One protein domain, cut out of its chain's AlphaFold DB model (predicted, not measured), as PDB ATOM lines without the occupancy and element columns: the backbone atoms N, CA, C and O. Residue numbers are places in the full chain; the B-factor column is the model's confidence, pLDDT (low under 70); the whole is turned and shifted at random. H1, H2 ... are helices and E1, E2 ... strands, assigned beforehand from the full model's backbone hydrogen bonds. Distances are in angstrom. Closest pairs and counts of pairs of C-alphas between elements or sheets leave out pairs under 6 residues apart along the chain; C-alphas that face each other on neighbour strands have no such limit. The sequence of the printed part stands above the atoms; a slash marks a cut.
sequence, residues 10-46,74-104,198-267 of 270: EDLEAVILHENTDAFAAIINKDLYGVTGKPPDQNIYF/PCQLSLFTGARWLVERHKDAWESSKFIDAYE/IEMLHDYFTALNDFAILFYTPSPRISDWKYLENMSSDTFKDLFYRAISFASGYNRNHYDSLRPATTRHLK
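This is residues 10 to 46, 74 to 104 and 198 to 267 of the 270 residues of an uncharacterized protein of Candidatus Methylomirabilis lanthanidiphila (UniProt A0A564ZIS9). Crossed helices make an elongated body: H1 and H4 slant past each other in the middle, H2 and H3 lie on one side of them and H5 on the other. A two-stranded hairpin, E1 and E2, forms one end of the long axis, beyond H1, while a long loop, residues 217 to 233, joins H4 to H5. The 138 printed residues are mostly helix among the named elements, which follow one another as H1 E1 E2 E3 H2 H3 H4 H5 H6; the sheet has the order E1 - E2 and is antiparallel. The whole is compact, with a radius of gyration of the C-alphas of 16.0 A, and spans 48 by 32 by 26 A, only just elongated.

H1, residues 10 to 27, leads by a tight link to the hairpin of E1, residues 33 to 38, and E2, residues 41 to 46. Across that pair N 34 and O 45 are within hydrogen-bond range at 2.9 A, as are N 43 and O 36 at 3.0 A. E3, residues 74 to 77, pairs with no named strand and meets H2, residues 79 to 89, only through their link. With residues 13 to 20 alone H1 touches H2, opposite ways at a steep tilt of 45 degrees; the closest C-alphas, of Asn 20 and Leu 79, are 6.1 A apart. H3, residues 97 to 104, touches H4, residues 198 to 216, where the C-alphas of Phe 99 and Ala 207 come closest at 4.9 A. H1, H2 and H4 form a bundle, a group of three neighbouring helices. H5, residues 234 to 249, touches H1 at a steep tilt of 47 degrees, closest at the C-alphas of Ala 14 and Phe 240, 4.4 A. Residues 244 to 248 of H5 touch residues 209 to 216 of H4, closest at the C-alphas of Ile 213 and Ala 247, 6.0 A. H6, residues 252 to 256, is close to H4 but not clearly touching, the closest C-alphas, of Thr 206 and Arg 252, being 7.9 A apart. Every O i to N i+4 pair is within hydrogen-bond range in H1, H3, H4, H5 and H6, and 6 of 7 in H2.

H1 begins at C-alpha 10, (20.453, 27.544, -4.082), and measures 25.6 A. H4 measures 26.2 A and H5 22.1 A. E1 and E2 measure 16.1 A and 16.9 A, H2 15.1 A. H6 ends at C-alpha 256, (27.355, -0.545, -12.080).

The C-alphas of Ser 223 and His 265, the two farthest apart, are 49.1 A apart. Residues 47 to 73 and 105 to 197 are not printed, with gaps of 38.4 A and 15.2 A between the C-alphas across the cuts. The link H4 to H5 is long. Mean pLDDT of the printed part is 88.0; residues 93 to 97, 222 and 264 to 267 are under 70.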
ATOM      1  N   GLU A  10      20.006  28.602  -4.988       92.38
ATOM      2  CA  GLU A  10      20.453  27.544  -4.082       92.38
ATOM      3  C   GLU A  10      19.279  26.683  -3.573       92.38
ATOM      4  O   GLU A  10      19.433  25.477  -3.384       92.38
ATOM      5  N   ASP A  11      18.081  27.264  -3.417       92.50
ATOM      6  CA  ASP A  11      16.865  26.503  -3.087       92.50
ATOM      7  C   ASP A  11      16.495  25.533  -4.224       92.50
ATOM      8  O   ASP A  11      16.111  24.385  -3.988       92.50
ATOM      9  N   LEU A  12      16.612  25.994  -5.474       92.25
ATOM     10  CA  LEU A  12      16.321  25.188  -6.658       92.25
ATOM     11  C   LEU A  12      17.388  24.105  -6.866       92.25
ATOM     12  O   LEU A  12      17.051  22.973  -7.204       92.25
ATOM     13  N   GLU A  13      18.656  24.429  -6.627       93.19
ATOM     14  CA  GLU A  13      19.778  23.486  -6.641       93.19
ATOM     15  C   GLU A  13      19.571  22.333  -5.653       93.19
ATOM     16  O   GLU A  13      19.685  21.168  -6.044       93.19
ATOM     17  N   ALA A  14      19.171  22.641  -4.415       93.62
ATOM     18  CA  ALA A  14      18.843  21.640  -3.404       93.62
ATOM     19  C   ALA A  14      17.729  20.684  -3.865       93.62
ATOM     20  O   ALA A  14      17.865  19.465  -3.736       93.62
ATOM     21  N   VAL A  15      16.650  21.225  -4.445       94.06
ATOM     22  CA  VAL A  15      15.540  20.416  -4.971       94.06
ATOM     23  C   VAL A  15      15.977  19.571  -6.161       94.06
ATOM     24  O   VAL A  15      15.691  18.381  -6.192       94.06
ATOM     25  N   ILE A  16      16.699  20.143  -7.128       94.56
ATOM     26  CA  ILE A  16      17.158  19.410  -8.315       94.56
ATOM     27  C   ILE A  16      18.044  18.236  -7.910       94.56
ATOM     28  O   ILE A  16      17.841  17.142  -8.432       94.56
ATOM     29  N   LEU A  17      18.998  18.439  -6.997       93.88
ATOM     30  CA  LEU A  17      19.881  17.376  -6.515       93.88
ATOM     31  C   LEU A  17      19.102  16.265  -5.809       93.88
ATOM     32  O   LEU A  17      19.302  15.087  -6.114       93.88
ATOM     33  N   HIS A  18      18.211  16.636  -4.887       95.25
ATOM     34  CA  HIS A  18      17.424  15.677  -4.119       95.25
ATOM     35  C   HIS A  18      16.478  14.867  -5.008       95.25
ATOM     36  O   HIS A  18      16.542  13.642  -5.026       95.25
ATOM     37  N   GLU A  19      15.656  15.543  -5.802       95.56
ATOM     38  CA  GLU A  19      14.633  14.896  -6.624       95.56
ATOM     39  C   GLU A  19      15.246  14.062  -7.755       95.56
ATOM     40  O   GLU A  19      14.726  12.998  -8.084       95.56
ATOM     41  N   ASN A  20      16.374  14.490  -8.342       94.88
ATOM     42  CA  ASN A  20      17.095  13.635  -9.288       94.88
ATOM     43  C   ASN A  20      17.576  12.361  -8.589       94.88
ATOM     44  O   ASN A  20      17.332  11.270  -9.094       94.88
ATOM     45  N   THR A  21      18.214  12.489  -7.423       92.88
ATOM     46  CA  THR A  21      18.699  11.345  -6.638       92.88
ATOM     47  C   THR A  21      17.590  10.324  -6.374       92.88
ATOM     48  O   THR A  21      17.762   9.139  -6.671       92.88
ATOM     49  N   ASP A  22      16.438  10.790  -5.894       93.50
ATOM     50  CA  ASP A  22      15.289   9.936  -5.596       93.50
ATOM     51  C   ASP A  22      14.707   9.303  -6.870       93.50
ATOM     52  O   ASP A  22      14.457   8.093  -6.905       93.50
ATOM     53  N   ALA A  23      14.573  10.074  -7.957       93.75
ATOM     54  CA  ALA A  23      14.103   9.560  -9.241       93.75
ATOM     55  C   ALA A  23      15.016   8.448  -9.781       93.75
ATOM     56  O   ALA A  23      14.534   7.416 -10.253       93.75
ATOM     57  N   PHE A  24      16.337   8.602  -9.689       90.38
ATOM     58  CA  PHE A  24      17.263   7.570 -10.153       90.38
ATOM     59  C   PHE A  24      17.273   6.336  -9.273       90.38
ATOM     60  O   PHE A  24      17.324   5.232  -9.809       90.38
ATOM     61  N   ALA A  25      17.203   6.495  -7.951       91.25
ATOM     62  CA  ALA A  25      17.088   5.361  -7.043       91.25
ATOM     63  C   ALA A  25      15.802   4.557  -7.305       91.25
ATOM     64  O   ALA A  25      15.798   3.338  -7.140       91.25
ATOM     65  N   ALA A  26      14.733   5.216  -7.763       94.19
ATOM     66  CA  ALA A  26      13.510   4.554  -8.197       94.19
ATOM     67  C   ALA A  26      13.663   3.855  -9.560       94.19
ATOM     68  O   ALA A  26      13.175   2.741  -9.723       94.19
ATOM     69  N   ILE A  27      14.351   4.466 -10.532       96.00
ATOM     70  CA  ILE A  27      14.523   3.916 -11.891       96.00
ATOM     71  C   ILE A  27      15.560   2.784 -11.934       96.00
ATOM     72  O   ILE A  27      15.313   1.743 -12.539       96.00
ATOM     73  N   ILE A  28      16.736   2.988 -11.336       95.00
ATOM     74  CA  ILE A  28      17.882   2.069 -11.348       95.00
ATOM     75  C   ILE A  28      17.814   1.218 -10.080       95.00
ATOM     76  O   ILE A  28      18.586   1.384  -9.137       95.00
ATOM     77  N   ASN A  29      16.834   0.316 -10.061       93.81
ATOM     78  CA  ASN A  29      16.509  -0.494  -8.900       93.81
ATOM     79  C   ASN A  29      16.382  -1.975  -9.277       93.81
ATOM     80  O   ASN A  29      15.609  -2.343 -10.166       93.81
ATOM     81  N   LYS A  30      17.096  -2.836  -8.543       95.12
ATOM     82  CA  LYS A  30      17.029  -4.300  -8.681       95.12
ATOM     83  C   LYS A  30      15.627  -4.876  -8.455       95.12
ATOM     84  O   LYS A  30      15.365  -5.994  -8.882       95.12
ATOM     85  N   ASP A  31      14.749  -4.141  -7.775       95.69
ATOM     86  CA  ASP A  31      13.366  -4.543  -7.513       95.69
ATOM     87  C   ASP A  31      12.449  -4.290  -8.728       95.69
ATOM     88  O   ASP A  31      11.335  -4.811  -8.782       95.69
ATOM     89  N   LEU A  32      12.906  -3.532  -9.735       96.50
ATOM     90  CA  LEU A  32      12.173  -3.328 -10.990       96.50
ATOM     91  C   LEU A  32      12.586  -4.321 -12.080       96.50
ATOM     92  O   LEU A  32      11.732  -4.845 -12.799       96.50
ATOM     93  N   TYR A  33      13.886  -4.570 -12.219       97.44
ATOM     94  CA  TYR A  33      14.426  -5.392 -13.297       97.44
ATOM     95  C   TYR A  33      15.681  -6.153 -12.870       97.44
ATOM     96  O   TYR A  33      16.344  -5.816 -11.889       97.44
ATOM     97  N   GLY A  34      16.019  -7.188 -13.636       96.56
ATOM     98  CA  GLY A  34      17.322  -7.844 -13.587       96.56
ATOM     99  C   GLY A  34      18.094  -7.646 -14.887       96.56
ATOM    100  O   GLY A  34      17.506  -7.395 -15.937       96.56
ATOM    101  N   VAL A  35      19.420  -7.778 -14.819       96.00
ATOM    102  CA  VAL A  35      20.310  -7.762 -15.988       96.00
ATOM    103  C   VAL A  35      20.726  -9.196 -16.312       96.00
ATOM    104  O   VAL A  35      21.133  -9.950 -15.430       96.00
ATOM    105  N   THR A  36      20.638  -9.582 -17.584       93.44
ATOM    106  CA  THR A  36      21.044 -10.905 -18.089       93.44
ATOM    107  C   THR A  36      21.987 -10.780 -19.276       93.44
ATOM    108  O   THR A  36      22.060  -9.736 -19.917       93.44
ATOM    109  N   GLY A  37      22.700 -11.866 -19.582       90.81
ATOM    110  CA  GLY A  37      23.677 -11.919 -20.669       90.81
ATOM    111  C   GLY A  37      25.101 -11.611 -20.206       90.81
ATOM    112  O   GLY A  37      25.391 -11.554 -19.009       90.81
ATOM    113  N   LYS A  38      26.009 -11.440 -21.168       88.50
ATOM    114  CA  LYS A  38      27.417 -11.090 -20.926       88.50
ATOM    115  C   LYS A  38      27.741  -9.820 -21.704       88.50
ATOM    116  O   LYS A  38      27.322  -9.746 -22.852       88.50
ATOM    117  N   PRO A  39      28.482  -8.851 -21.141       86.31
ATOM    118  CA  PRO A  39      28.889  -7.668 -21.891       86.31
ATOM    119  C   PRO A  39      29.601  -8.042 -23.205       86.31
ATOM    120  O   PRO A  39      30.437  -8.951 -23.179       86.31
ATOM    121  N   PRO A  40      29.323  -7.359 -24.332       86.00
ATOM    122  CA  PRO A  40      28.402  -6.227 -24.515       86.00
ATOM    123  C   PRO A  40      26.968  -6.637 -24.917       86.00
ATOM    124  O   PRO A  40      26.206  -5.802 -25.389       86.00
ATOM    125  N   ASP A  41      26.606  -7.912 -24.784       88.19
ATOM    126  CA  ASP A  41      25.309  -8.486 -25.148       88.19
ATOM    127  C   ASP A  41      24.416  -8.679 -23.910       88.19
ATOM    128  O   ASP A  41      23.977  -9.793 -23.601       88.19
ATOM    129  N   GLN A  42      24.175  -7.600 -23.156       92.88
ATOM    130  CA  GLN A  42      23.269  -7.630 -22.008       92.88
ATOM    131  C   GLN A  42      21.910  -7.008 -22.307       92.88
ATOM    132  O   GLN A  42      21.796  -6.014 -23.025       92.88
ATOM    133  N   ASN A  43      20.884  -7.584 -21.685       92.50
ATOM    134  CA  ASN A  43      19.520  -7.079 -21.699       92.50
ATOM    135  C   ASN A  43      18.959  -7.029 -20.286       92.50
ATOM    136  O   ASN A  43      19.323  -7.850 -19.435       92.50
ATOM    137  N   ILE A  44      18.033  -6.106 -20.067       95.00
ATOM    138  CA  ILE A  44      17.201  -6.139 -18.874       95.00
ATOM    139  C   ILE A  44      15.960  -6.995 -19.110       95.00
ATOM    140  O   ILE A  44      15.491  -7.149 -20.238       95.00
ATOM    141  N   TYR A  45      15.401  -7.503 -18.024       95.12
ATOM    142  CA  TYR A  45      14.045  -8.027 -17.981       95.12
ATOM    143  C   TYR A  45      13.346  -7.426 -16.765       95.12
ATOM    144  O   TYR A  45      13.919  -7.383 -15.675       95.12
ATOM    145  N   PHE A  46      12.120  -6.945 -16.942       97.19
ATOM    146  CA  PHE A  46      11.299  -6.497 -15.821       97.19
ATOM    147  C   PHE A  46      10.744  -7.714 -15.080       97.19
ATOM    148  O   PHE A  46      10.359  -8.699 -15.710       97.19
ATOM    149  N   PRO A  74       9.524  33.179 -14.734       83.31
ATOM    150  CA  PRO A  74       8.985  31.871 -15.061       83.31
ATOM    151  C   PRO A  74       9.956  31.117 -15.976       83.31
ATOM    152  O   PRO A  74      10.381  31.623 -17.016       83.31
ATOM    153  N   CYS A  75      10.271  29.885 -15.607       83.94
ATOM    154  CA  CYS A  75      11.023  28.924 -16.396       83.94
ATOM    155  C   CYS A  75      10.234  27.611 -16.523       83.94
ATOM    156  O   CYS A  75       9.330  27.311 -15.744       83.94
ATOM    157  N   GLN A  76      10.534  26.840 -17.566       89.25
ATOM    158  CA  GLN A  76       9.975  25.504 -17.767       89.25
ATOM    159  C   GLN A  76      11.097  24.505 -17.551       89.25
ATOM    160  O   GLN A  76      12.010  24.420 -18.373       89.25
ATOM    161  N   LEU A  77      11.038  23.779 -16.439       91.50
ATOM    162  CA  LEU A  77      12.071  22.828 -16.053       91.50
ATOM    163  C   LEU A  77      11.447  21.460 -15.796       91.50
ATOM    164  O   LEU A  77      10.396  21.351 -15.171       91.50
ATOM    165  N   SER A  78      12.098  20.411 -16.285       95.31
ATOM    166  CA  SER A  78      11.988  19.063 -15.726       95.31
ATOM    167  C   SER A  78      13.211  18.777 -14.858       95.31
ATOM    168  O   SER A  78      14.193  19.519 -14.925       95.31
ATOM    169  N   LEU A  79      13.207  17.676 -14.105       95.25
ATOM    170  CA  LEU A  79      14.401  17.233 -13.372       95.25
ATOM    171  C   LEU A  79      15.596  17.026 -14.313       95.25
ATOM    172  O   LEU A  79      16.694  17.498 -14.019       95.25
ATOM    173  N   PHE A  80      15.343  16.451 -15.497       96.12
ATOM    174  CA  PHE A  80      16.345  16.292 -16.554       96.12
ATOM    175  C   PHE A  80      16.986  17.625 -16.991       96.12
ATOM    176  O   PHE A  80      18.205  17.776 -16.937       96.12
ATOM    177  N   THR A  81      16.187  18.628 -17.382       95.19
ATOM    178  CA  THR A  81      16.726  19.933 -17.812       95.19
ATOM    179  C   THR A  81      17.263  20.762 -16.643       95.19
ATOM    180  O   THR A  81      18.167  21.571 -16.832       95.19
ATOM    181  N   GLY A  82      16.723  20.564 -15.438       94.44
ATOM    182  CA  GLY A  82      17.193  21.196 -14.208       94.44
ATOM    183  C   GLY A  82      18.609  20.758 -13.847       94.44
ATOM    184  O   GLY A  82      19.445  21.602 -13.542       94.44
ATOM    185  N   ALA A  83      18.928  19.468 -13.974       94.50
ATOM    186  CA  ALA A  83      20.290  18.982 -13.751       94.50
ATOM    187  C   ALA A  83      21.302  19.632 -14.711       94.50
ATOM    188  O   ALA A  83      22.410  19.969 -14.305       94.50
ATOM    189  N   ARG A  84      20.917  19.861 -15.976       93.69
ATOM    190  CA  ARG A  84      21.757  20.606 -16.922       93.69
ATOM    191  C   ARG A  84      21.974  22.045 -16.480       93.69
ATOM    192  O   ARG A  84      23.117  22.486 -16.452       93.69
ATOM    193  N   TRP A  85      20.903  22.746 -16.107       92.38
ATOM    194  CA  TRP A  85      21.003  24.102 -15.563       92.38
ATOM    195  C   TRP A  85      21.962  24.160 -14.364       92.38
ATOM    196  O   TRP A  85      22.820  25.039 -14.307       92.38
ATOM    197  N   LEU A  86      21.871  23.183 -13.457       91.94
ATOM    198  CA  LEU A  86      22.731  23.081 -12.282       91.94
ATOM    199  C   LEU A  86      24.211  22.914 -12.655       91.94
ATOM    200  O   LEU A  86      25.064  23.641 -12.154       91.94
ATOM    201  N   VAL A  87      24.531  21.974 -13.545       90.69
ATOM    202  CA  VAL A  87      25.925  21.736 -13.953       90.69
ATOM    203  C   VAL A  87      26.487  22.933 -14.728       90.69
ATOM    204  O   VAL A  87      27.637  23.315 -14.523       90.69
ATOM    205  N   GLU A  88      25.684  23.574 -15.582       89.88
ATOM    206  CA  GLU A  88      26.097  24.765 -16.336       89.88
ATOM    207  C   GLU A  88      26.351  25.980 -15.432       89.88
ATOM    208  O   GLU A  88      27.256  26.769 -15.720       89.88
ATOM    209  N   ARG A  89      25.605  26.117 -14.326       87.00
ATOM    210  CA  ARG A  89      25.822  27.155 -13.304       87.00
ATOM    211  C   ARG A  89      27.214  27.065 -12.677       87.00
ATOM    212  O   ARG A  89      27.821  28.096 -12.407       87.00
ATOM    213  N   HIS A  90      27.726  25.848 -12.498       86.62
ATOM    214  CA  HIS A  90      29.003  25.573 -11.827       86.62
ATOM    215  C   HIS A  90      30.122  25.142 -12.789       86.62
ATOM    216  O   HIS A  90      31.138  24.593 -12.365       86.62
ATOM    217  N   LYS A  91      29.969  25.406 -14.094       79.38
ATOM    218  CA  LYS A  91      30.904  24.964 -15.147       79.38
ATOM    219  C   LYS A  91      32.351  25.440 -14.954       79.38
ATOM    220  O   LYS A  91      33.273  24.753 -15.368       79.38
ATOM    221  N   ASP A  92      32.560  26.602 -14.331       74.31
ATOM    222  CA  ASP A  92      33.907  27.158 -14.136       74.31
ATOM    223  C   ASP A  92      34.686  26.383 -13.057       74.31
ATOM    224  O   ASP A  92      35.914  26.422 -13.020       74.31
ATOM    225  N   ALA A  93      33.977  25.643 -12.200       64.12
ATOM    226  CA  ALA A  93      34.549  24.772 -11.181       64.12
ATOM    227  C   ALA A  93      34.681  23.308 -11.643       64.12
ATOM    228  O   ALA A  93      35.312  22.506 -10.954       64.12
ATOM    229  N   TRP A  94      34.091  22.943 -12.788       67.44
ATOM    230  CA  TRP A  94      34.021  21.559 -13.251       67.44
ATOM    231  C   TRP A  94      34.054  21.448 -14.782       67.44
ATOM    232  O   TRP A  94      33.123  21.872 -15.469       67.44
ATOM    233  N   GLU A  95      35.086  20.783 -15.321       63.44
ATOM    234  CA  GLU A  95      35.112  20.352 -16.726       63.44
ATOM    235  C   GLU A  95      34.044  19.268 -16.951       63.44
ATOM    236  O   GLU A  95      34.275  18.064 -16.842       63.44
ATOM    237  N   SER A  96      32.828  19.711 -17.258       61.97
ATOM    238  CA  SER A  96      31.602  18.909 -17.308       61.97
ATOM    239  C   SER A  96      31.458  17.983 -18.518       61.97
ATOM    240  O   SER A  96      30.348  17.531 -18.798       61.97
ATOM    241  N   SER A  97      32.551  17.640 -19.210       69.31
ATOM    242  CA  SER A  97      32.515  16.870 -20.465       69.31
ATOM    243  C   SER A  97      31.690  15.588 -20.338       69.31
ATOM    244  O   SER A  97      30.741  15.403 -21.086       69.31
ATOM    245  N   LYS A  98      31.932  14.771 -19.305       85.94
ATOM    246  CA  LYS A  98      31.202  13.505 -19.104       85.94
ATOM    247  C   LYS A  98      29.699  13.680 -18.877       85.94
ATOM    248  O   LYS A  98      28.913  12.890 -19.391       85.94
ATOM    249  N   PHE A  99      29.296  14.683 -18.092       91.06
ATOM    250  CA  PHE A  99      27.876  14.942 -17.846       91.06
ATOM    251  C   PHE A  99      27.202  15.495 -19.097       91.06
ATOM    252  O   PHE A  99      26.118  15.041 -19.448       91.06
ATOM    253  N   ILE A 100      27.847  16.444 -19.781       90.88
ATOM    254  CA  ILE A 100      27.315  17.020 -21.015       90.88
ATOM    255  C   ILE A 100      27.191  15.942 -22.090       90.88
ATOM    256  O   ILE A 100      26.138  15.847 -22.708       90.88
ATOM    257  N   ASP A 101      28.187  15.073 -22.255       91.62
ATOM    258  CA  ASP A 101      28.138  13.969 -23.215       91.62
ATOM    259  C   ASP A 101      26.981  13.003 -22.908       91.62
ATOM    260  O   ASP A 101      26.212  12.645 -23.805       91.62
ATOM    261  N   ALA A 102      26.806  12.612 -21.639       94.19
ATOM    262  CA  ALA A 102      25.709  11.738 -21.224       94.19
ATOM    263  C   ALA A 102      24.334  12.408 -21.399       94.19
ATOM    264  O   ALA A 102      23.394  11.784 -21.901       94.19
ATOM    265  N   TYR A 103      24.222  13.690 -21.037       95.25
ATOM    266  CA  TYR A 103      23.011  14.485 -21.219       95.25
ATOM    267  C   TYR A 103      22.648  14.609 -22.701       95.25
ATOM    268  O   TYR A 103      21.515  14.318 -23.076       95.25
ATOM    269  N   GLU A 104      23.586  15.031 -23.550       94.94
ATOM    270  CA  GLU A 104      23.352  15.252 -24.980       94.94
ATOM    271  C   GLU A 104      23.048  13.936 -25.702       94.94
ATOM    272  O   GLU A 104      22.188  13.903 -26.583       94.94
ATOM    273  N   ILE A 198      18.082   2.345 -19.960       96.56
ATOM    274  CA  ILE A 198      18.706   2.194 -18.639       96.56
ATOM    275  C   ILE A 198      20.213   2.438 -18.704       96.56
ATOM    276  O   ILE A 198      20.737   3.104 -17.818       96.56
ATOM    277  N   GLU A 199      20.903   1.974 -19.751       95.69
ATOM    278  CA  GLU A 199      22.327   2.279 -19.943       95.69
ATOM    279  C   GLU A 199      22.575   3.800 -19.986       95.69
ATOM    280  O   GLU A 199      23.400   4.310 -19.230       95.69
ATOM    281  N   MET A 200      21.811   4.542 -20.796       95.88
ATOM    282  CA  MET A 200      21.939   6.004 -20.895       95.88
ATOM    283  C   MET A 200      21.556   6.726 -19.597       95.88
ATOM    284  O   MET A 200      22.233   7.671 -19.196       95.88
ATOM    285  N   LEU A 201      20.481   6.295 -18.928       96.50
ATOM    286  CA  LEU A 201      20.049   6.874 -17.651       96.50
ATOM    287  C   LEU A 201      21.080   6.630 -16.548       96.50
ATOM    288  O   LEU A 201      21.320   7.521 -15.738       96.50
ATOM    289  N   HIS A 202      21.719   5.460 -16.542       95.50
ATOM    290  CA  HIS A 202      22.809   5.156 -15.628       95.50
ATOM    291  C   HIS A 202      24.026   6.049 -15.875       95.50
ATOM    292  O   HIS A 202      24.593   6.587 -14.922       95.50
ATOM    293  N   ASP A 203      24.431   6.230 -17.133       94.44
ATOM    294  CA  ASP A 203      25.576   7.079 -17.481       94.44
ATOM    295  C   ASP A 203      25.320   8.541 -17.084       94.44
ATOM    296  O   ASP A 203      26.173   9.181 -16.464       94.44
ATOM    297  N   TYR A 204      24.109   9.037 -17.344       95.00
ATOM    298  CA  TYR A 204      23.648  10.357 -16.914       95.00
ATOM    299  C   TYR A 204      23.638  10.508 -15.382       95.00
ATOM    300  O   TYR A 204      24.188  11.478 -14.856       95.00
ATOM    301  N   PHE A 205      23.088   9.532 -14.653       92.88
ATOM    302  CA  PHE A 205      23.052   9.539 -13.188       92.88
ATOM    303  C   PHE A 205      24.446   9.535 -12.570       92.88
ATOM    304  O   PHE A 205      24.756  10.326 -11.681       92.88
ATOM    305  N   THR A 206      25.301   8.645 -13.061       92.31
ATOM    306  CA  THR A 206      26.664   8.492 -12.564       92.31
ATOM    307  C   THR A 206      27.455   9.780 -12.774       92.31
ATOM    308  O   THR A 206      28.164  10.213 -11.871       92.31
ATOM    309  N   ALA A 207      27.289  10.435 -13.927       92.00
ATOM    310  CA  ALA A 207      27.941  11.708 -14.197       92.00
ATOM    311  C   ALA A 207      27.429  12.847 -13.293       92.00
ATOM    312  O   ALA A 207      28.224  13.689 -12.874       92.00
ATOM    313  N   LEU A 208      26.132  12.869 -12.958       92.06
ATOM    314  CA  LEU A 208      25.579  13.847 -12.014       92.06
ATOM    315  C   LEU A 208      26.075  13.607 -10.579       92.06
ATOM    316  O   LEU A 208      26.416  14.563  -9.885       92.06
ATOM    317  N   ASN A 209      26.168  12.348 -10.140       90.69
ATOM    318  CA  ASN A 209      26.742  12.015  -8.834       90.69
ATOM    319  C   ASN A 209      28.233  12.335  -8.762       90.69
ATOM    320  O   ASN A 209      28.679  12.877  -7.756       90.69
ATOM    321  N   ASP A 210      29.000  12.042  -9.817       89.25
ATOM    322  CA  ASP A 210      30.412  12.427  -9.894       89.25
ATOM    323  C   ASP A 210      30.552  13.954  -9.729       89.25
ATOM    324  O   ASP A 210      31.383  14.410  -8.946       89.25
ATOM    325  N   PHE A 211      29.690  14.745 -10.386       88.88
ATOM    326  CA  PHE A 211      29.624  16.197 -10.184       88.88
ATOM    327  C   PHE A 211      29.317  16.566  -8.724       88.88
ATOM    328  O   PHE A 211      30.046  17.363  -8.135       88.88
ATOM    329  N   ALA A 212      28.287  15.970  -8.115       89.50
ATOM    330  CA  ALA A 212      27.906  16.273  -6.737       89.50
ATOM    331  C   ALA A 212      29.016  15.922  -5.726       89.50
ATOM    332  O   ALA A 212      29.310  16.704  -4.821       89.50
ATOM    333  N   ILE A 213      29.680  14.776  -5.899       88.12
ATOM    334  CA  ILE A 213      30.792  14.346  -5.042       88.12
ATOM    335  C   ILE A 213      31.973  15.312  -5.165       88.12
ATOM    336  O   ILE A 213      32.584  15.678  -4.162       88.12
ATOM    337  N   LEU A 214      32.307  15.733  -6.382       85.31
ATOM    338  CA  LEU A 214      33.489  16.556  -6.621       85.31
ATOM    339  C   LEU A 214      33.278  18.009  -6.209       85.31
ATOM    340  O   LEU A 214      34.172  18.596  -5.605       85.31
ATOM    341  N   PHE A 215      32.106  18.572  -6.497       85.31
ATOM    342  CA  PHE A 215      31.825  19.974  -6.217       85.31
ATOM    343  C   PHE A 215      31.481  20.220  -4.741       85.31
ATOM    344  O   PHE A 215      32.024  21.140  -4.133       85.31
ATOM    345  N   TYR A 216      30.632  19.383  -4.132       85.88
ATOM    346  CA  TYR A 216      30.217  19.578  -2.736       85.88
ATOM    347  C   TYR A 216      31.115  18.858  -1.728       85.88
ATOM    348  O   TYR A 216      31.026  19.134  -0.532       85.88
ATOM    349  N   THR A 217      32.002  17.960  -2.176       82.69
ATOM    350  CA  THR A 217      32.942  17.216  -1.316       82.69
ATOM    351  C   THR A 217      32.259  16.596  -0.083       82.69
ATOM    352  O   THR A 217      32.608  16.929   1.053       82.69
ATOM    353  N   PRO A 218      31.249  15.724  -0.276       78.12
ATOM    354  CA  PRO A 218      30.461  15.164   0.813       78.12
ATOM    355  C   PRO A 218      31.360  14.419   1.809       78.12
ATOM    356  O   PRO A 218      32.110  13.517   1.435       78.12
ATOM    357  N   SER A 219      31.271  14.767   3.093       74.31
ATOM    358  CA  SER A 219      31.994  14.059   4.159       74.31
ATOM    359  C   SER A 219      31.158  12.883   4.688       74.31
ATOM    360  O   SER A 219      29.943  12.985   4.775       74.31
ATOM    361  N   PRO A 220      31.749  11.774   5.147       71.94
ATOM    362  CA  PRO A 220      31.000  10.773   5.911       71.94
ATOM    363  C   PRO A 220      30.539  11.292   7.289       71.94
ATOM    364  O   PRO A 220      29.747  10.638   7.967       71.94
ATOM    365  N   ARG A 221      31.042  12.452   7.741       74.88
ATOM    366  CA  ARG A 221      30.653  13.091   9.002       74.88
ATOM    367  C   ARG A 221      29.757  14.292   8.740       74.88
ATOM    368  O   ARG A 221      30.189  15.285   8.163       74.88
ATOM    369  N   ILE A 222      28.546  14.221   9.278       69.50
ATOM    370  CA  ILE A 222      27.519  15.270   9.199       69.50
ATOM    371  C   ILE A 222      28.030  16.620   9.729       69.50
ATOM    372  O   ILE A 222      27.670  17.668   9.205       69.50
ATOM    373  N   SER A 223      28.903  16.601  10.744       71.69
ATOM    374  CA  SER A 223      29.498  17.805  11.344       71.69
ATOM    375  C   SER A 223      30.335  18.640  10.379       71.69
ATOM    376  O   SER A 223      30.559  19.818  10.639       71.69
ATOM    377  N   ASP A 224      30.819  18.030   9.298       72.69
ATOM    378  CA  ASP A 224      31.774  18.650   8.383       72.69
ATOM    379  C   ASP A 224      31.070  19.253   7.158       72.69
ATOM    380  O   ASP A 224      31.724  19.822   6.282       72.69
ATOM    381  N   TRP A 225      29.743  19.109   7.063       70.25
ATOM    382  CA  TRP A 225      28.989  19.532   5.888       70.25
ATOM    383  C   TRP A 225      28.733  21.024   5.923       70.25
ATOM    384  O   TRP A 225      28.294  21.588   6.927       70.25
ATOM    385  N   LYS A 226      28.987  21.661   4.783       75.88
ATOM    386  CA  LYS A 226      28.712  23.075   4.573       75.88
ATOM    387  C   LYS A 226      27.451  23.204   3.736       75.88
ATOM    388  O   LYS A 226      27.342  22.604   2.670       75.88
ATOM    389  N   TYR A 227      26.505  23.985   4.236       76.19
ATOM    390  CA  TYR A 227      25.348  24.402   3.458       76.19
ATOM    391  C   TYR A 227      25.761  25.437   2.412       76.19
ATOM    392  O   TYR A 227      26.713  26.191   2.616       76.19
ATOM    393  N   LEU A 228      24.990  25.513   1.330       82.00
ATOM    394  CA  LEU A 228      25.017  26.658   0.425       82.00
ATOM    395  C   LEU A 228      24.601  27.917   1.198       82.00
ATOM    396  O   LEU A 228      23.571  27.920   1.876       82.00
ATOM    397  N   GLU A 229      25.414  28.971   1.113       76.88
ATOM    398  CA  GLU A 229      25.333  30.143   2.000       76.88
ATOM    399  C   GLU A 229      23.992  30.894   1.919       76.88
ATOM    400  O   GLU A 229      23.567  31.491   2.906       76.88
ATOM    401  N   ASN A 230      23.297  30.822   0.777       87.00
ATOM    402  CA  ASN A 230      22.112  31.637   0.487       87.00
ATOM    403  C   ASN A 230      20.765  30.902   0.612       87.00
ATOM    404  O   ASN A 230      19.734  31.501   0.310       87.00
ATOM    405  N   MET A 231      20.738  29.639   1.060       88.81
ATOM    406  CA  MET A 231      19.483  28.878   1.170       88.81
ATOM    407  C   MET A 231      18.466  29.552   2.095       88.81
ATOM    408  O   MET A 231      18.770  29.933   3.229       88.81
ATOM    409  N   SER A 232      17.223  29.642   1.626       89.31
ATOM    410  CA  SER A 232      16.209  30.502   2.235       89.31
ATOM    411  C   SER A 232      15.461  29.880   3.415       89.31
ATOM    412  O   SER A 232      14.831  30.604   4.190       89.31
ATOM    413  N   SER A 233      15.499  28.551   3.563       90.75
ATOM    414  CA  SER A 233      14.798  27.838   4.635       90.75
ATOM    415  C   SER A 233      15.497  26.543   5.045       90.75
ATOM    416  O   SER A 233      16.274  25.966   4.283       90.75
ATOM    417  N   ASP A 234      15.176  26.052   6.244       90.12
ATOM    418  CA  ASP A 234      15.685  24.768   6.733       90.12
ATOM    419  C   ASP A 234      15.120  23.572   5.952       90.12
ATOM    420  O   ASP A 234      15.772  22.535   5.880       90.12
ATOM    421  N   THR A 235      13.969  23.726   5.287       92.06
ATOM    422  CA  THR A 235      13.437  22.704   4.375       92.06
ATOM    423  C   THR A 235      14.396  22.460   3.215       92.06
ATOM    424  O   THR A 235      14.753  21.317   2.955       92.06
ATOM    425  N   PHE A 236      14.874  23.514   2.544       92.88
ATOM    426  CA  PHE A 236      15.829  23.357   1.439       92.88
ATOM    427  C   PHE A 236      17.172  22.807   1.917       92.88
ATOM    428  O   PHE A 236      17.765  21.968   1.243       92.88
ATOM    429  N   LYS A 237      17.604  23.191   3.125       91.06
ATOM    430  CA  LYS A 237      18.787  22.599   3.761       91.06
ATOM    431  C   LYS A 237      18.625  21.099   4.006       91.06
ATOM    432  O   LYS A 237      19.586  20.374   3.772       91.06
ATOM    433  N   ASP A 238      17.450  20.627   4.436       91.25
ATOM    434  CA  ASP A 238      17.176  19.191   4.621       91.25
ATOM    435  C   ASP A 238      17.208  18.432   3.287       91.25
ATOM    436  O   ASP A 238      17.824  17.372   3.196       91.25
ATOM    437  N   LEU A 239      16.613  18.990   2.227       93.94
ATOM    438  CA  LEU A 239      16.655  18.382   0.890       93.94
ATOM    439  C   LEU A 239      18.094  18.282   0.372       93.94
ATOM    440  O   LEU A 239      18.536  17.208  -0.038       93.94
ATOM    441  N   PHE A 240      18.853  19.378   0.472       92.69
ATOM    442  CA  PHE A 240      20.271  19.394   0.123       92.69
ATOM    443  C   PHE A 240      21.050  18.362   0.945       92.69
ATOM    444  O   PHE A 240      21.786  17.550   0.391       92.69
ATOM    445  N   TYR A 241      20.835  18.330   2.262       89.12
ATOM    446  CA  TYR A 241      21.459  17.370   3.166       89.12
ATOM    447  C   TYR A 241      21.196  15.923   2.730       89.12
ATOM    448  O   TYR A 241      22.129  15.129   2.629       89.12
ATOM    449  N   ARG A 242      19.953  15.560   2.403       91.00
ATOM    450  CA  ARG A 242      19.630  14.206   1.926       91.00
ATOM    451  C   ARG A 242      20.376  13.857   0.642       91.00
ATOM    452  O   ARG A 242      20.908  12.753   0.544       91.00
ATOM    453  N   ALA A 243      20.467  14.795  -0.299       91.94
ATOM    454  CA  ALA A 243      21.202  14.592  -1.543       91.94
ATOM    455  C   ALA A 243      22.712  14.394  -1.305       91.94
ATOM    456  O   ALA A 243      23.311  13.460  -1.836       91.94
ATOM    457  N   ILE A 244      23.329  15.218  -0.452       90.44
ATOM    458  CA  ILE A 244      24.754  15.099  -0.091       90.44
ATOM    459  C   ILE A 244      25.029  13.802   0.682       90.44
ATOM    460  O   ILE A 244      26.041  13.144   0.442       90.44
ATOM    461  N   SER A 245      24.106  13.386   1.551       89.12
ATOM    462  CA  SER A 245      24.171  12.102   2.260       89.12
ATOM    463  C   SER A 245      24.188  10.925   1.305       89.12
ATOM    464  O   SER A 245      25.038  10.037   1.411       89.12
ATOM    465  N   PHE A 246      23.286  10.951   0.326       89.56
ATOM    466  CA  PHE A 246      23.254   9.953  -0.723       89.56
ATOM    467  C   PHE A 246      24.569   9.928  -1.508       89.56
ATOM    468  O   PHE A 246      25.155   8.861  -1.667       89.56
ATOM    469  N   ALA A 247      25.075  11.091  -1.932       87.62
ATOM    470  CA  ALA A 247      26.340  11.194  -2.657       87.62
ATOM    471  C   ALA A 247      27.534  10.670  -1.834       87.62
ATOM    472  O   ALA A 247      28.413  10.009  -2.380       87.62
ATOM    473  N   SER A 248      27.551  10.897  -0.513       85.62
ATOM    474  CA  SER A 248      28.573  10.355   0.397       85.62
ATOM    475  C   SER A 248      28.530   8.825   0.485       85.62
ATOM    476  O   SER A 248      29.567   8.165   0.507       85.62
ATOM    477  N   GLY A 249      27.320   8.260   0.536       84.88
ATOM    478  CA  GLY A 249      27.080   6.818   0.600       84.88
ATOM    479  C   GLY A 249      27.036   6.118  -0.762       84.88
ATOM    480  O   GLY A 249      26.811   4.906  -0.809       84.88
ATOM    481  N   TYR A 250      27.222   6.852  -1.863       85.25
ATOM    482  CA  TYR A 250      27.062   6.338  -3.218       85.25
ATOM    483  C   TYR A 250      28.087   5.238  -3.515       85.25
ATOM    484  O   TYR A 250      29.294   5.466  -3.615       85.25
ATOM    485  N   ASN A 251      27.594   4.011  -3.686       86.06
ATOM    486  CA  ASN A 251      28.415   2.863  -4.041       86.06
ATOM    487  C   ASN A 251      28.351   2.618  -5.550       86.06
ATOM    488  O   ASN A 251      27.438   1.948  -6.036       86.06
ATOM    489  N   ARG A 252      29.356   3.110  -6.279       86.62
ATOM    490  CA  ARG A 252      29.447   2.946  -7.736       86.62
ATOM    491  C   ARG A 252      29.330   1.483  -8.177       86.62
ATOM    492  O   ARG A 252      28.537   1.183  -9.055       86.62
ATOM    493  N   ASN A 253      30.004   0.560  -7.484       88.31
ATOM    494  CA  ASN A 253      29.972  -0.870  -7.819       88.31
ATOM    495  C   ASN A 253      28.562  -1.470  -7.710       88.31
ATOM    496  O   ASN A 253      28.221  -2.392  -8.450       88.31
ATOM    497  N   HIS A 254      27.744  -0.974  -6.773       89.00
ATOM    498  CA  HIS A 254      26.361  -1.419  -6.642       89.00
ATOM    499  C   HIS A 254      25.541  -1.024  -7.874       89.00
ATOM    500  O   HIS A 254      24.896  -1.884  -8.470       89.00
ATOM    501  N   TYR A 255      25.609   0.242  -8.288       89.62
ATOM    502  CA  TYR A 255      24.857   0.738  -9.443       89.62
ATOM    503  C   TYR A 255      25.398   0.203 -10.773       89.62
ATOM    504  O   TYR A 255      24.608  -0.209 -11.619       89.62
ATOM    505  N   ASP A 256      26.720   0.058 -10.903       90.69
ATOM    506  CA  ASP A 256      27.355  -0.545 -12.080       90.69
ATOM    507  C   ASP A 256      26.878  -1.991 -12.305       90.69
ATOM    508  O   ASP A 256      26.769  -2.436 -13.446       90.69
ATOM    509  N   SER A 257      26.531  -2.728 -11.241       90.62
ATOM    510  CA  SER A 257      25.968  -4.084 -11.364       90.62
ATOM    511  C   SER A 257      24.547  -4.117 -11.947       90.62
ATOM    512  O   SER A 257      24.111  -5.154 -12.448       90.62
ATOM    513  N   LEU A 258      23.835  -2.986 -11.896       93.31
ATOM    514  CA  LEU A 258      22.493  -2.801 -12.453       93.31
ATOM    515  C   LEU A 258      22.532  -2.193 -13.861       93.31
ATOM    516  O   LEU A 258      21.523  -2.198 -14.562       93.31
ATOM    517  N   ARG A 259      23.692  -1.700 -14.307       94.25
ATOM    518  CA  ARG A 259      23.887  -1.148 -15.648       94.25
ATOM    519  C   ARG A 259      24.005  -2.279 -16.682       94.25
ATOM    520  O   ARG A 259      24.977  -3.035 -16.637       94.25
ATOM    521  N   PRO A 260      23.101  -2.390 -17.670       93.44
ATOM    522  CA  PRO A 260      23.331  -3.270 -18.808       93.44
ATOM    523  C   PRO A 260      24.412  -2.674 -19.725       93.44
ATOM    524  O   PRO A 260      24.420  -1.478 -20.011       93.44
ATOM    525  N   ALA A 261      25.315  -3.507 -20.234       91.06
ATOM    526  CA  ALA A 261      26.150  -3.166 -21.380       91.06
ATOM    527  C   ALA A 261      25.451  -3.646 -22.656       91.06
ATOM    528  O   ALA A 261      25.431  -4.849 -22.910       91.06
ATOM    529  N   THR A 262      24.860  -2.726 -23.430       86.00
ATOM    530  CA  THR A 262      24.094  -3.085 -24.633       86.00
ATOM    531  C   THR A 262      24.930  -3.075 -25.915       86.00
ATOM    532  O   THR A 262      25.929  -2.355 -26.054       86.00
ATOM    533  N   THR A 263      24.492  -3.875 -26.888       76.25
ATOM    534  CA  THR A 263      25.138  -4.033 -28.196       76.25
ATOM    535  C   THR A 263      24.874  -2.841 -29.101       76.25
ATOM    536  O   THR A 263      23.879  -2.135 -28.951       76.25
ATOM    537  N   ARG A 264      25.707  -2.658 -30.133       64.12
ATOM    538  CA  ARG A 264      25.532  -1.586 -31.135       64.12
ATOM    539  C   ARG A 264      24.150  -1.590 -31.807       64.12
ATOM    540  O   ARG A 264      23.637  -0.520 -32.119       64.12
ATOM    541  N   HIS A 265      23.522  -2.760 -31.956       61.38
ATOM    542  CA  HIS A 265      22.195  -2.899 -32.565       61.38
ATOM    543  C   HIS A 265      21.084  -2.222 -31.751       61.38
ATOM    544  O   HIS A 265      20.195  -1.600 -32.327       61.38
ATOM    545  N   LEU A 266      21.154  -2.280 -30.418       61.91
ATOM    546  CA  LEU A 266      20.197  -1.591 -29.541       61.91
ATOM    547  C   LEU A 266      20.458  -0.079 -29.455       61.91
ATOM    548  O   LEU A 266      19.537   0.682 -29.152       61.91
ATOM    549  N   LYS A 267      21.680   0.351 -29.797       62.91
ATOM    550  CA  LYS A 267      22.103   1.762 -29.847       62.91
ATOM    551  C   LYS A 267      21.643   2.498 -31.111       62.91
ATOM    552  O   LYS A 267      21.840   3.704 -31.205       62.91
TER     553      LYS A 267